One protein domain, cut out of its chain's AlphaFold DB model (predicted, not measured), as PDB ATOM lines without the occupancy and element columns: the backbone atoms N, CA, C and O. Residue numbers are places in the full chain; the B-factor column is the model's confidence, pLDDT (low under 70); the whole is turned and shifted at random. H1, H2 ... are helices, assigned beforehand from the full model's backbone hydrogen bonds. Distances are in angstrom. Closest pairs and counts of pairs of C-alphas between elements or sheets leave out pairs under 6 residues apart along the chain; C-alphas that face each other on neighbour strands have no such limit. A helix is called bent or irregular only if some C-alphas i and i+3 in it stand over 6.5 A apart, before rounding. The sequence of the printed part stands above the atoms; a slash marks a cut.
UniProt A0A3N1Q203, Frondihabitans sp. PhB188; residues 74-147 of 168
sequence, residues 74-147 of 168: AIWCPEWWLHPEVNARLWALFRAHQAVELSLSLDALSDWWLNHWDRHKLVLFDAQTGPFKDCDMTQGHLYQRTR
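What this domain is: This is residues 74 to 147 of the 168 residues of a protein of Frondihabitans sp. PhB188 (UniProt A0A3N1Q203). The longest helix, H1, lies side by side with H2 in a long helical hairpin, with a head of loops at the open end of the hairpin, made by residues 74 to 83 before H1 and residues 125 to 147 after H2. At the other end the turn between the helices, residues 102 to 107, sticks out. The printed part has 74 residues with two named helices, H1 then H2, and no named strand; the class is all helix, though under half of the residues, 35 of 74, are in named elements. The whole is loose, with a radius of gyration of the C-alphas of 14.7 A, and its C-alphas span 48 by 19 by 16 A, a rod.

Where its parts are: H1 takes residues 84 to 101 and measures 25.9 A from C-alpha 84 at (204.413, 169.744, 218.744) to C-alpha 101 at (194.284, 177.440, 196.156). H2 takes residues 108 to 124 and measures 22.4 A, ending with C-alpha 124 at (201.138, 181.680, 218.433).

How they stand to each other: H1 and H2 form a helical hairpin. They touch, and their closest C-alphas, those of Val 100 and Ala 108, are 5.6 A apart. Their lines stand at a shallow tilt of 10 degrees, opposite ways. H2 has a kink of 28 degrees near residue 118 and is only just irregular: C-alphas 115 and 118 are 6.6 A apart. In H1 every O i to N i+4 pair is within hydrogen-bond range; in H2, 10 of 13 are.

The domain as a whole: The two C-alphas farthest apart, those of Leu 104 and Gln 144, are 48.4 A apart. The printed part has no cut, and the link from H1 to H2, 6 residues, is short. Residues 125 to 147 hold no named element. Mean pLDDT of the printed part is 89.0; residue 74 and residues 143 to 147 are under 70.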
ATOM      1  N   ALA A  74     206.328 190.304 220.033       69.31
ATOM      2  CA  ALA A  74     205.763 188.995 219.727       69.31
ATOM      3  C   ALA A  74     206.803 187.910 220.023       69.31
ATOM      4  O   ALA A  74     207.910 187.938 219.478       69.31
ATOM      5  N   ILE A  75     206.467 186.991 220.930       81.31
ATOM      6  CA  ILE A  75     207.410 185.966 221.368       81.31
ATOM      7  C   ILE A  75     207.430 184.860 220.320       81.31
ATOM      8  O   ILE A  75     206.397 184.289 219.979       81.31
ATOM      9  N   TRP A  76     208.625 184.554 219.824       88.94
ATOM     10  CA  TRP A  76     208.870 183.464 218.890       88.94
ATOM     11  C   TRP A  76     210.090 182.666 219.340       88.94
ATOM     12  O   TRP A  76     211.126 183.243 219.674       88.94
ATOM     13  N   CYS A  77     209.975 181.338 219.353       89.94
ATOM     14  CA  CYS A  77     211.111 180.466 219.630       89.94
ATOM     15  C   CYS A  77     211.889 180.197 218.328       89.94
ATOM     16  O   CYS A  77     211.290 179.713 217.366       89.94
ATOM     17  N   PRO A  78     213.214 180.426 218.268       89.62
ATOM     18  CA  PRO A  78     214.000 180.124 217.069       89.62
ATOM     19  C   PRO A  78     214.069 178.620 216.765       89.62
ATOM     20  O   PRO A  78     214.342 178.247 215.632       89.62
ATOM     21  N   GLU A  79     213.768 177.766 217.748       91.00
ATOM     22  CA  GLU A  79     213.654 176.310 217.614       91.00
ATOM     23  C   GLU A  79     212.181 175.862 217.641       91.00
ATOM     24  O   GLU A  79     211.821 174.871 218.278       91.00
ATOM     25  N   TRP A  80     211.299 176.619 216.980       92.75
ATOM     26  CA  TRP A  80     209.846 176.411 217.006       92.75
ATOM     27  C   TRP A  80     209.418 174.973 216.667       92.75
ATOM     28  O   TRP A  80     208.429 174.492 217.219       92.75
ATOM     29  N   TRP A  81     210.185 174.258 215.838       93.00
ATOM     30  CA  TRP A  81     209.920 172.864 215.464       93.00
ATOM     31  C   TRP A  81     209.953 171.888 216.651       93.00
ATOM     32  O   TRP A  81     209.454 170.768 216.545       93.00
ATOM     33  N   LEU A  82     210.511 172.290 217.797       89.38
ATOM     34  CA  LEU A  82     210.496 171.514 219.041       89.38
ATOM     35  C   LEU A  82     209.166 171.609 219.804       89.38
ATOM     36  O   LEU A  82     209.019 170.965 220.844       89.38
ATOM     37  N   HIS A  83     208.196 172.378 219.302       89.38
ATOM     38  CA  HIS A  83     206.864 172.524 219.880       89.38
ATOM     39  C   HIS A  83     205.821 171.747 219.054       89.38
ATOM     40  O   HIS A  83     205.341 172.259 218.041       89.38
ATOM     41  N   PRO A  84     205.387 170.545 219.490       90.25
ATOM     42  CA  PRO A  84     204.413 169.744 218.744       90.25
ATOM     43  C   PRO A  84     203.092 170.474 218.480       90.25
ATOM     44  O   PRO A  84     202.524 170.346 217.401       90.25
ATOM     45  N   GLU A  85     202.628 171.282 219.439       92.62
ATOM     46  CA  GLU A  85     201.423 172.099 219.265       92.62
ATOM     47  C   GLU A  85     201.596 173.143 218.154       92.62
ATOM     48  O   GLU A  85     200.697 173.334 217.338       92.62
ATOM     49  N   VAL A  86     202.758 173.797 218.086       94.44
ATOM     50  CA  VAL A  86     203.061 174.788 217.043       94.44
ATOM     51  C   VAL A  86     203.119 174.108 215.685       94.44
ATOM     52  O   VAL A  86     202.473 174.577 214.754       94.44
ATOM     53  N   ASN A  87     203.815 172.972 215.585       94.69
ATOM     54  CA  ASN A  87     203.884 172.190 214.351       94.69
ATOM     55  C   ASN A  87     202.482 171.812 213.855       94.69
ATOM     56  O   ASN A  87     202.171 172.016 212.686       94.69
ATOM     57  N   ALA A  88     201.614 171.327 214.749       95.25
ATOM     58  CA  ALA A  88     200.240 170.969 214.410       95.25
ATOM     59  C   ALA A  88     199.422 172.180 213.925       95.25
ATOM     60  O   ALA A  88     198.703 172.083 212.933       95.25
ATOM     61  N   ARG A  89     199.557 173.335 214.590       96.75
ATOM     62  CA  ARG A  89     198.880 174.585 214.203       96.75
ATOM     63  C   ARG A  89     199.346 175.093 212.837       96.75
ATOM     64  O   ARG A  89     198.508 175.433 212.008       96.75
ATOM     65  N   LEU A  90     200.656 175.135 212.597       97.50
ATOM     66  CA  LEU A  90     201.228 175.586 211.324       97.50
ATOM     67  C   LEU A  90     200.865 174.640 210.180       97.50
ATOM     68  O   LEU A  90     200.505 175.098 209.100       97.50
ATOM     69  N   TRP A  91     200.888 173.330 210.428       97.12
ATOM     70  CA  TRP A  91     200.451 172.349 209.443       97.12
ATOM     71  C   TRP A  91     198.970 172.516 209.089       97.12
ATOM     72  O   TRP A  91     198.614 172.512 207.915       97.12
ATOM     73  N   ALA A  92     198.101 172.725 210.083       97.50
ATOM     74  CA  ALA A  92     196.682 172.983 209.843       97.50
ATOM     75  C   ALA A  92     196.455 174.257 209.008       97.50
ATOM     76  O   ALA A  92     195.659 174.233 208.071       97.50
ATOM     77  N   LEU A  93     197.189 175.338 209.299       98.00
ATOM     78  CA  LEU A  93     197.151 176.577 208.514       98.00
ATOM     79  C   LEU A  93     197.556 176.346 207.057       98.00
ATOM     80  O   LEU A  93     196.841 176.783 206.155       98.00
ATOM     81  N   PHE A  94     198.650 175.618 206.835       97.56
ATOM     82  CA  PHE A  94     199.123 175.257 205.503       97.56
ATOM     83  C   PHE A  94     198.097 174.423 204.731       97.56
ATOM     84  O   PHE A  94     197.771 174.741 203.591       97.56
ATOM     85  N   ARG A  95     197.518 173.385 205.350       96.69
ATOM     86  CA  ARG A  95     196.485 172.559 204.701       96.69
ATOM     87  C   ARG A  95     195.232 173.366 204.366       96.69
ATOM     88  O   ARG A  95     194.669 173.179 203.292       96.69
ATOM     89  N   ALA A  96     194.823 174.280 205.245       97.25
ATOM     90  CA  ALA A  96     193.720 175.194 204.966       97.25
ATOM     91  C   ALA A  96     194.058 176.163 203.819       97.25
ATOM     92  O   ALA A  96     193.189 176.458 203.008       97.25
ATOM     93  N   HIS A  97     195.311 176.614 203.709       97.00
ATOM     94  CA  HIS A  97     195.754 177.475 202.610       97.00
ATOM     95  C   HIS A  97     195.755 176.728 201.272       97.00
ATOM     96  O   HIS A  97     195.240 177.239 200.286       97.00
ATOM     97  N   GLN A  98     196.232 175.481 201.240       95.94
ATOM     98  CA  GLN A  98     196.139 174.648 200.036       95.94
ATOM     99  C   GLN A  98     194.684 174.458 199.576       95.94
ATOM    100  O   GLN A  98     194.398 174.453 198.382       95.94
ATOM    101  N   ALA A  99     193.735 174.342 200.509       95.12
ATOM    102  CA  ALA A  99     192.318 174.270 200.156       95.12
ATOM    103  C   ALA A  99     191.796 175.573 199.521       95.12
ATOM    104  O   ALA A  99     190.916 175.514 198.663       95.12
ATOM    105  N   VAL A 100     192.346 176.736 199.894       96.44
ATOM    106  CA  VAL A 100     192.042 178.019 199.237       96.44
ATOM    107  C   VAL A 100     192.522 178.017 197.789       96.44
ATOM    108  O   VAL A 100     191.788 178.471 196.920       96.44
ATOM    109  N   GLU A 101     193.711 177.478 197.513       92.00
ATOM    110  CA  GLU A 101     194.284 177.440 196.156       92.00
ATOM    111  C   GLU A 101     193.449 176.601 195.179       92.00
ATOM    112  O   GLU A 101     193.425 176.880 193.982       92.00
ATOM    113  N   LEU A 102     192.726 175.602 195.691       94.31
ATOM    114  CA  LEU A 102     191.810 174.760 194.918       94.31
ATOM    115  C   LEU A 102     190.364 175.286 194.905       94.31
ATOM    116  O   LEU A 102     189.498 174.697 194.255       94.31
ATOM    117  N   SER A 103     190.077 176.357 195.647       95.44
ATOM    118  CA  SER A 103     188.720 176.872 195.810       95.44
ATOM    119  C   SER A 103     188.257 177.654 194.583       95.44
ATOM    120  O   SER A 103     188.989 178.462 194.017       95.44
ATOM    121  N   LEU A 104     186.987 177.473 194.215       95.56
ATOM    122  CA  LEU A 104     186.311 178.300 193.207       95.56
ATOM    123  C   LEU A 104     185.738 179.601 193.794       95.56
ATOM    124  O   LEU A 104     185.244 180.445 193.048       95.56
ATOM    125  N   SER A 105     185.764 179.760 195.122       96.50
ATOM    126  CA  SER A 105     185.189 180.929 195.786       96.50
ATOM    127  C   SER A 105     186.159 182.105 195.799       96.50
ATOM    128  O   SER A 105     187.306 181.974 196.225       96.50
ATOM    129  N   LEU A 106     185.680 183.280 195.387       95.50
ATOM    130  CA  LEU A 106     186.492 184.499 195.295       95.50
ATOM    131  C   LEU A 106     186.892 185.068 196.667       95.50
ATOM    132  O   LEU A 106     187.863 185.815 196.764       95.50
ATOM    133  N   ASP A 107     186.150 184.732 197.720       97.31
ATOM    134  CA  ASP A 107     186.376 185.170 199.100       97.31
ATOM    135  C   ASP A 107     187.202 184.182 199.937       97.31
ATOM    136  O   ASP A 107     187.613 184.532 201.044       97.31
ATOM    137  N   ALA A 108     187.529 182.998 199.404       97.62
ATOM    138  CA  ALA A 108     188.187 181.924 200.153       97.62
ATOM    139  C   ALA A 108     189.497 182.370 200.823       97.62
ATOM    140  O   ALA A 108     189.769 182.005 201.968       97.62
ATOM    141  N   LEU A 109     190.295 183.200 200.143       96.94
ATOM    142  CA  LEU A 109     191.533 183.729 200.713       96.94
ATOM    143  C   LEU A 109     191.262 184.693 201.874       96.94
ATOM    144  O   LEU A 109     191.933 184.613 202.902       96.94
ATOM    145  N   SER A 110     190.277 185.586 201.737       97.38
ATOM    146  CA  SER A 110     189.919 186.517 202.815       97.38
ATOM    147  C   SER A 110     189.388 185.763 204.032       97.38
ATOM    148  O   SER A 110     189.761 186.073 205.164       97.38
ATOM    149  N   ASP A 111     188.556 184.750 203.802       97.81
ATOM    150  CA  ASP A 111     188.026 183.900 204.863       97.81
ATOM    151  C   ASP A 111     189.131 183.128 205.573       97.81
ATOM    152  O   ASP A 111     189.104 183.006 206.800       97.81
ATOM    153  N   TRP A 112     190.137 182.660 204.833       97.88
ATOM    154  CA  TRP A 112     191.282 181.986 205.424       97.88
ATOM    155  C   TRP A 112     192.083 182.896 206.355       97.88
ATOM    156  O   TRP A 112     192.415 182.484 207.471       97.88
ATOM    157  N   TRP A 113     192.324 184.149 205.962       96.88
ATOM    158  CA  TRP A 113     192.988 185.122 206.831       96.88
ATOM    159  C   TRP A 113     192.212 185.340 208.136       96.88
ATOM    160  O   TRP A 113     192.778 185.207 209.221       96.88
ATOM    161  N   LEU A 114     190.906 185.594 208.041       96.12
ATOM    162  CA  LEU A 114     190.069 185.938 209.194       96.12
ATOM    163  C   LEU A 114     189.797 184.749 210.126       96.12
ATOM    164  O   LEU A 114     189.780 184.884 211.354       96.12
ATOM    165  N   ASN A 115     189.537 183.572 209.556       96.62
ATOM    166  CA  ASN A 115     189.058 182.417 210.313       96.62
ATOM    167  C   ASN A 115     190.150 181.407 210.653       96.62
ATOM    168  O   ASN A 115     189.987 180.666 211.626       96.62
ATOM    169  N   HIS A 116     191.261 181.397 209.918       96.69
ATOM    170  CA  HIS A 116     192.384 180.510 210.192       96.69
ATOM    171  C   HIS A 116     193.584 181.301 210.701       96.69
ATOM    172  O   HIS A 116     193.931 181.166 211.880       96.69
ATOM    173  N   TRP A 117     194.191 182.155 209.874       96.06
ATOM    174  CA  TRP A 117     195.437 182.821 210.248       96.06
ATOM    175  C   TRP A 117     195.296 183.683 211.500       96.06
ATOM    176  O   TRP A 117     195.973 183.408 212.485       96.06
ATOM    177  N   ASP A 118     194.396 184.667 211.518       93.94
ATOM    178  CA  ASP A 118     194.310 185.634 212.618       93.94
ATOM    179  C   ASP A 118     194.035 184.951 213.962       93.94
ATOM    180  O   ASP A 118     194.628 185.298 214.986       93.94
ATOM    181  N   ARG A 119     193.207 183.901 213.967       94.44
ATOM    182  CA  ARG A 119     192.909 183.127 215.180       94.44
ATOM    183  C   ARG A 119     194.121 182.353 215.686       94.44
ATOM    184  O   ARG A 119     194.367 182.325 216.891       94.44
ATOM    185  N   HIS A 120     194.882 181.727 214.791       95.12
ATOM    186  CA  HIS A 120     196.109 181.027 215.169       95.12
ATOM    187  C   HIS A 120     197.228 182.002 215.548       95.12
ATOM    188  O   HIS A 120     197.908 181.761 216.543       95.12
ATOM    189  N   LYS A 121     197.376 183.114 214.820       91.50
ATOM    190  CA  LYS A 121     198.317 184.208 215.086       91.50
ATOM    191  C   LYS A 121     198.160 184.723 216.515       91.50
ATOM    192  O   LYS A 121     199.156 184.836 217.225       91.50
ATOM    193  N   LEU A 122     196.923 184.966 216.959       90.38
ATOM    194  CA  LEU A 122     196.643 185.415 218.326       90.38
ATOM    195  C   LEU A 122     197.201 184.463 219.390       90.38
ATOM    196  O   LEU A 122     197.678 184.936 220.410       90.38
ATOM    197  N   VAL A 123     197.174 183.149 219.154       92.12
ATOM    198  CA  VAL A 123     197.709 182.154 220.098       92.12
ATOM    199  C   VAL A 123     199.221 181.996 219.958       92.12
ATOM    200  O   VAL A 123     199.930 181.929 220.959       92.12
ATOM    201  N   LEU A 124     199.722 181.914 218.722       92.12
ATOM    202  CA  LEU A 124     201.138 181.680 218.433       92.12
ATOM    203  C   LEU A 124     202.021 182.798 218.990       92.12
ATOM    204  O   LEU A 124     203.091 182.506 219.513       92.12
ATOM    205  N   PHE A 125     201.561 184.047 218.914       89.50
ATOM    206  CA  PHE A 125     202.323 185.218 219.348       89.50
ATOM    207  C   PHE A 125     201.917 185.754 220.730       89.50
ATOM    208  O   PHE A 125     202.391 186.820 221.129       89.50
ATOM    209  N   ASP A 126     201.065 185.044 221.477       88.06
ATOM    210  CA  ASP A 126     200.709 185.433 222.844       88.06
ATOM    211  C   ASP A 126     201.894 185.198 223.795       88.06
ATOM    212  O   ASP A 126     202.270 184.063 224.101       88.06
ATOM    213  N   ALA A 127     202.460 186.294 224.299       84.94
ATOM    214  CA  ALA A 127     203.580 186.287 225.232       84.94
ATOM    215  C   ALA A 127     203.255 185.662 226.600       84.94
ATOM    216  O   ALA A 127     204.140 185.143 227.278       84.94
ATOM    217  N   GLN A 128     201.993 185.720 227.022       85.88
ATOM    218  CA  GLN A 128     201.545 185.343 228.360       85.88
ATOM    219  C   GLN A 128     201.019 183.911 228.399       85.88
ATOM    220  O   GLN A 128     201.263 183.172 229.358       85.88
ATOM    221  N   THR A 129     200.277 183.504 227.365       86.88
ATOM    222  CA  THR A 129     199.609 182.193 227.343       86.88
ATOM    223  C   THR A 129     200.015 181.293 226.184       86.88
ATOM    224  O   THR A 129     199.754 180.090 226.250       86.88
ATOM    225  N   GLY A 130     200.713 181.834 225.186       89.12
ATOM    226  CA  GLY A 130     201.093 181.115 223.980       89.12
ATOM    227  C   GLY A 130     202.155 180.032 224.200       89.12
ATOM    228  O   GLY A 130     202.810 179.964 225.248       89.12
ATOM    229  N   PRO A 131     202.372 179.176 223.187       90.38
ATOM    230  CA  PRO A 131     203.262 178.018 223.282       90.38
ATOM    231  C   PRO A 131     204.739 178.395 223.468       90.38
ATOM    232  O   PRO A 131     205.533 177.558 223.900       90.38
ATOM    233  N   PHE A 132     205.111 179.643 223.172       89.56
ATOM    234  CA  PHE A 132     206.477 180.149 223.301       89.56
ATOM    235  C   PHE A 132     206.743 180.943 224.584       89.56
ATOM    236  O   PHE A 132     207.882 181.349 224.791       89.56
ATOM    237  N   LYS A 133     205.751 181.136 225.465       85.38
ATOM    238  CA  LYS A 133     205.857 182.010 226.654       85.38
ATOM    239  C   LYS A 133     207.051 181.730 227.581       85.38
ATOM    240  O   LYS A 133     207.537 182.624 228.258       85.38
ATOM    241  N   ASP A 134     207.509 180.477 227.628       82.56
ATOM    242  CA  ASP A 134     208.615 180.026 228.484       82.56
ATOM    243  C   ASP A 134     209.939 179.842 227.706       82.56
ATOM    244  O   ASP A 134     210.912 179.303 228.243       82.56
ATOM    245  N   CYS A 135     209.980 180.232 226.428       84.44
ATOM    246  CA  CYS A 135     211.166 180.129 225.579       84.44
ATOM    247  C   CYS A 135     211.961 181.430 225.555       84.44
ATOM    248  O   CYS A 135     211.417 182.519 225.719       84.44
ATOM    249  N   ASP A 136     213.262 181.307 225.299       84.00
ATOM    250  CA  ASP A 136     214.114 182.465 225.069       84.00
ATOM    251  C   ASP A 136     214.166 182.762 223.565       84.00
ATOM    252  O   ASP A 136     214.472 181.878 222.759       84.00
ATOM    253  N   MET A 137     213.882 184.006 223.178       81.12
ATOM    254  CA  MET A 137     213.856 184.415 221.768       81.12
ATOM    255  C   MET A 137     215.238 184.364 221.097       81.12
ATOM    256  O   MET A 137     215.326 184.302 219.875       81.12
ATOM    257  N   THR A 138     216.318 184.397 221.882       79.00
ATOM    258  CA  THR A 138     217.702 184.366 221.387       79.00
ATOM    259  C   THR A 138     218.373 183.014 221.604       79.00
ATOM    260  O   THR A 138     219.162 182.579 220.770       79.00
ATOM    261  N   GLN A 139     218.074 182.347 222.719       77.81
ATOM    262  CA  GLN A 139     218.775 181.143 223.164       77.81
ATOM    263  C   GLN A 139     217.994 179.852 222.906       77.81
ATOM    264  O   GLN A 139     218.561 178.774 223.085       77.81
ATOM    265  N   GLY A 140     216.731 179.941 222.475       78.12
ATOM    266  CA  GLY A 140     215.957 178.795 222.007       78.12
ATOM    267  C   GLY A 140     215.013 178.171 223.031       78.12
ATOM    268  O   GLY A 140     214.595 178.783 224.023       78.12
ATOM    269  N   HIS A 141     214.608 176.943 222.727       80.31
ATOM    270  CA  HIS A 141     213.517 176.239 223.383       80.31
ATOM    271  C   HIS A 141     213.847 175.922 224.844       80.31
ATOM    272  O   HIS A 141     214.809 175.214 225.142       80.31
ATOM    273  N   LEU A 142     213.022 176.431 225.769       72.06
ATOM    274  CA  LEU A 142     213.119 176.186 227.216       72.06
ATOM    275  C   LEU A 142     214.546 176.323 227.792       72.06
ATOM    276  O   LEU A 142     214.886 175.623 228.754       72.06
ATOM    277  N   TYR A 143     215.368 177.236 227.245       62.72
ATOM    278  CA  TYR A 143     216.783 177.406 227.608       62.72
ATOM    279  C   TYR A 143     217.008 177.474 229.129       62.72
ATOM    280  O   TYR A 143     217.953 176.885 229.654       62.72
ATOM    281  N   GLN A 144     216.094 178.132 229.851       60.28
ATOM    282  CA  GLN A 144     216.174 178.313 231.302       60.28
ATOM    283  C   GLN A 144     215.539 177.179 232.126       60.28
ATOM    284  O   GLN A 144     215.803 177.092 233.324       60.28
ATOM    285  N   ARG A 145     214.695 176.314 231.537       60.31
ATOM    286  CA  ARG A 145     213.891 175.336 232.299       60.31
ATOM    287  C   ARG A 145     214.294 173.882 232.132       60.31
ATOM    288  O   ARG A 145     214.184 173.159 233.115       60.31
ATOM    289  N   THR A 146     214.782 173.448 230.973       54.62
ATOM    290  CA  THR A 146     215.326 172.090 230.777       54.62
ATOM    291  C   THR A 146     215.770 171.909 229.336       54.62
ATOM    292  O   THR A 146     214.923 171.846 228.449       54.62
ATOM    293  N   ARG A 147     217.067 171.692 229.096       50.88
ATOM    294  CA  ARG A 147     217.503 171.068 227.840       50.88
ATOM    295  C   ARG A 147     216.891 169.662 227.757       50.88
ATOM    296  O   ARG A 147     217.271 168.793 228.537       50.88
TER     297      ARG A 147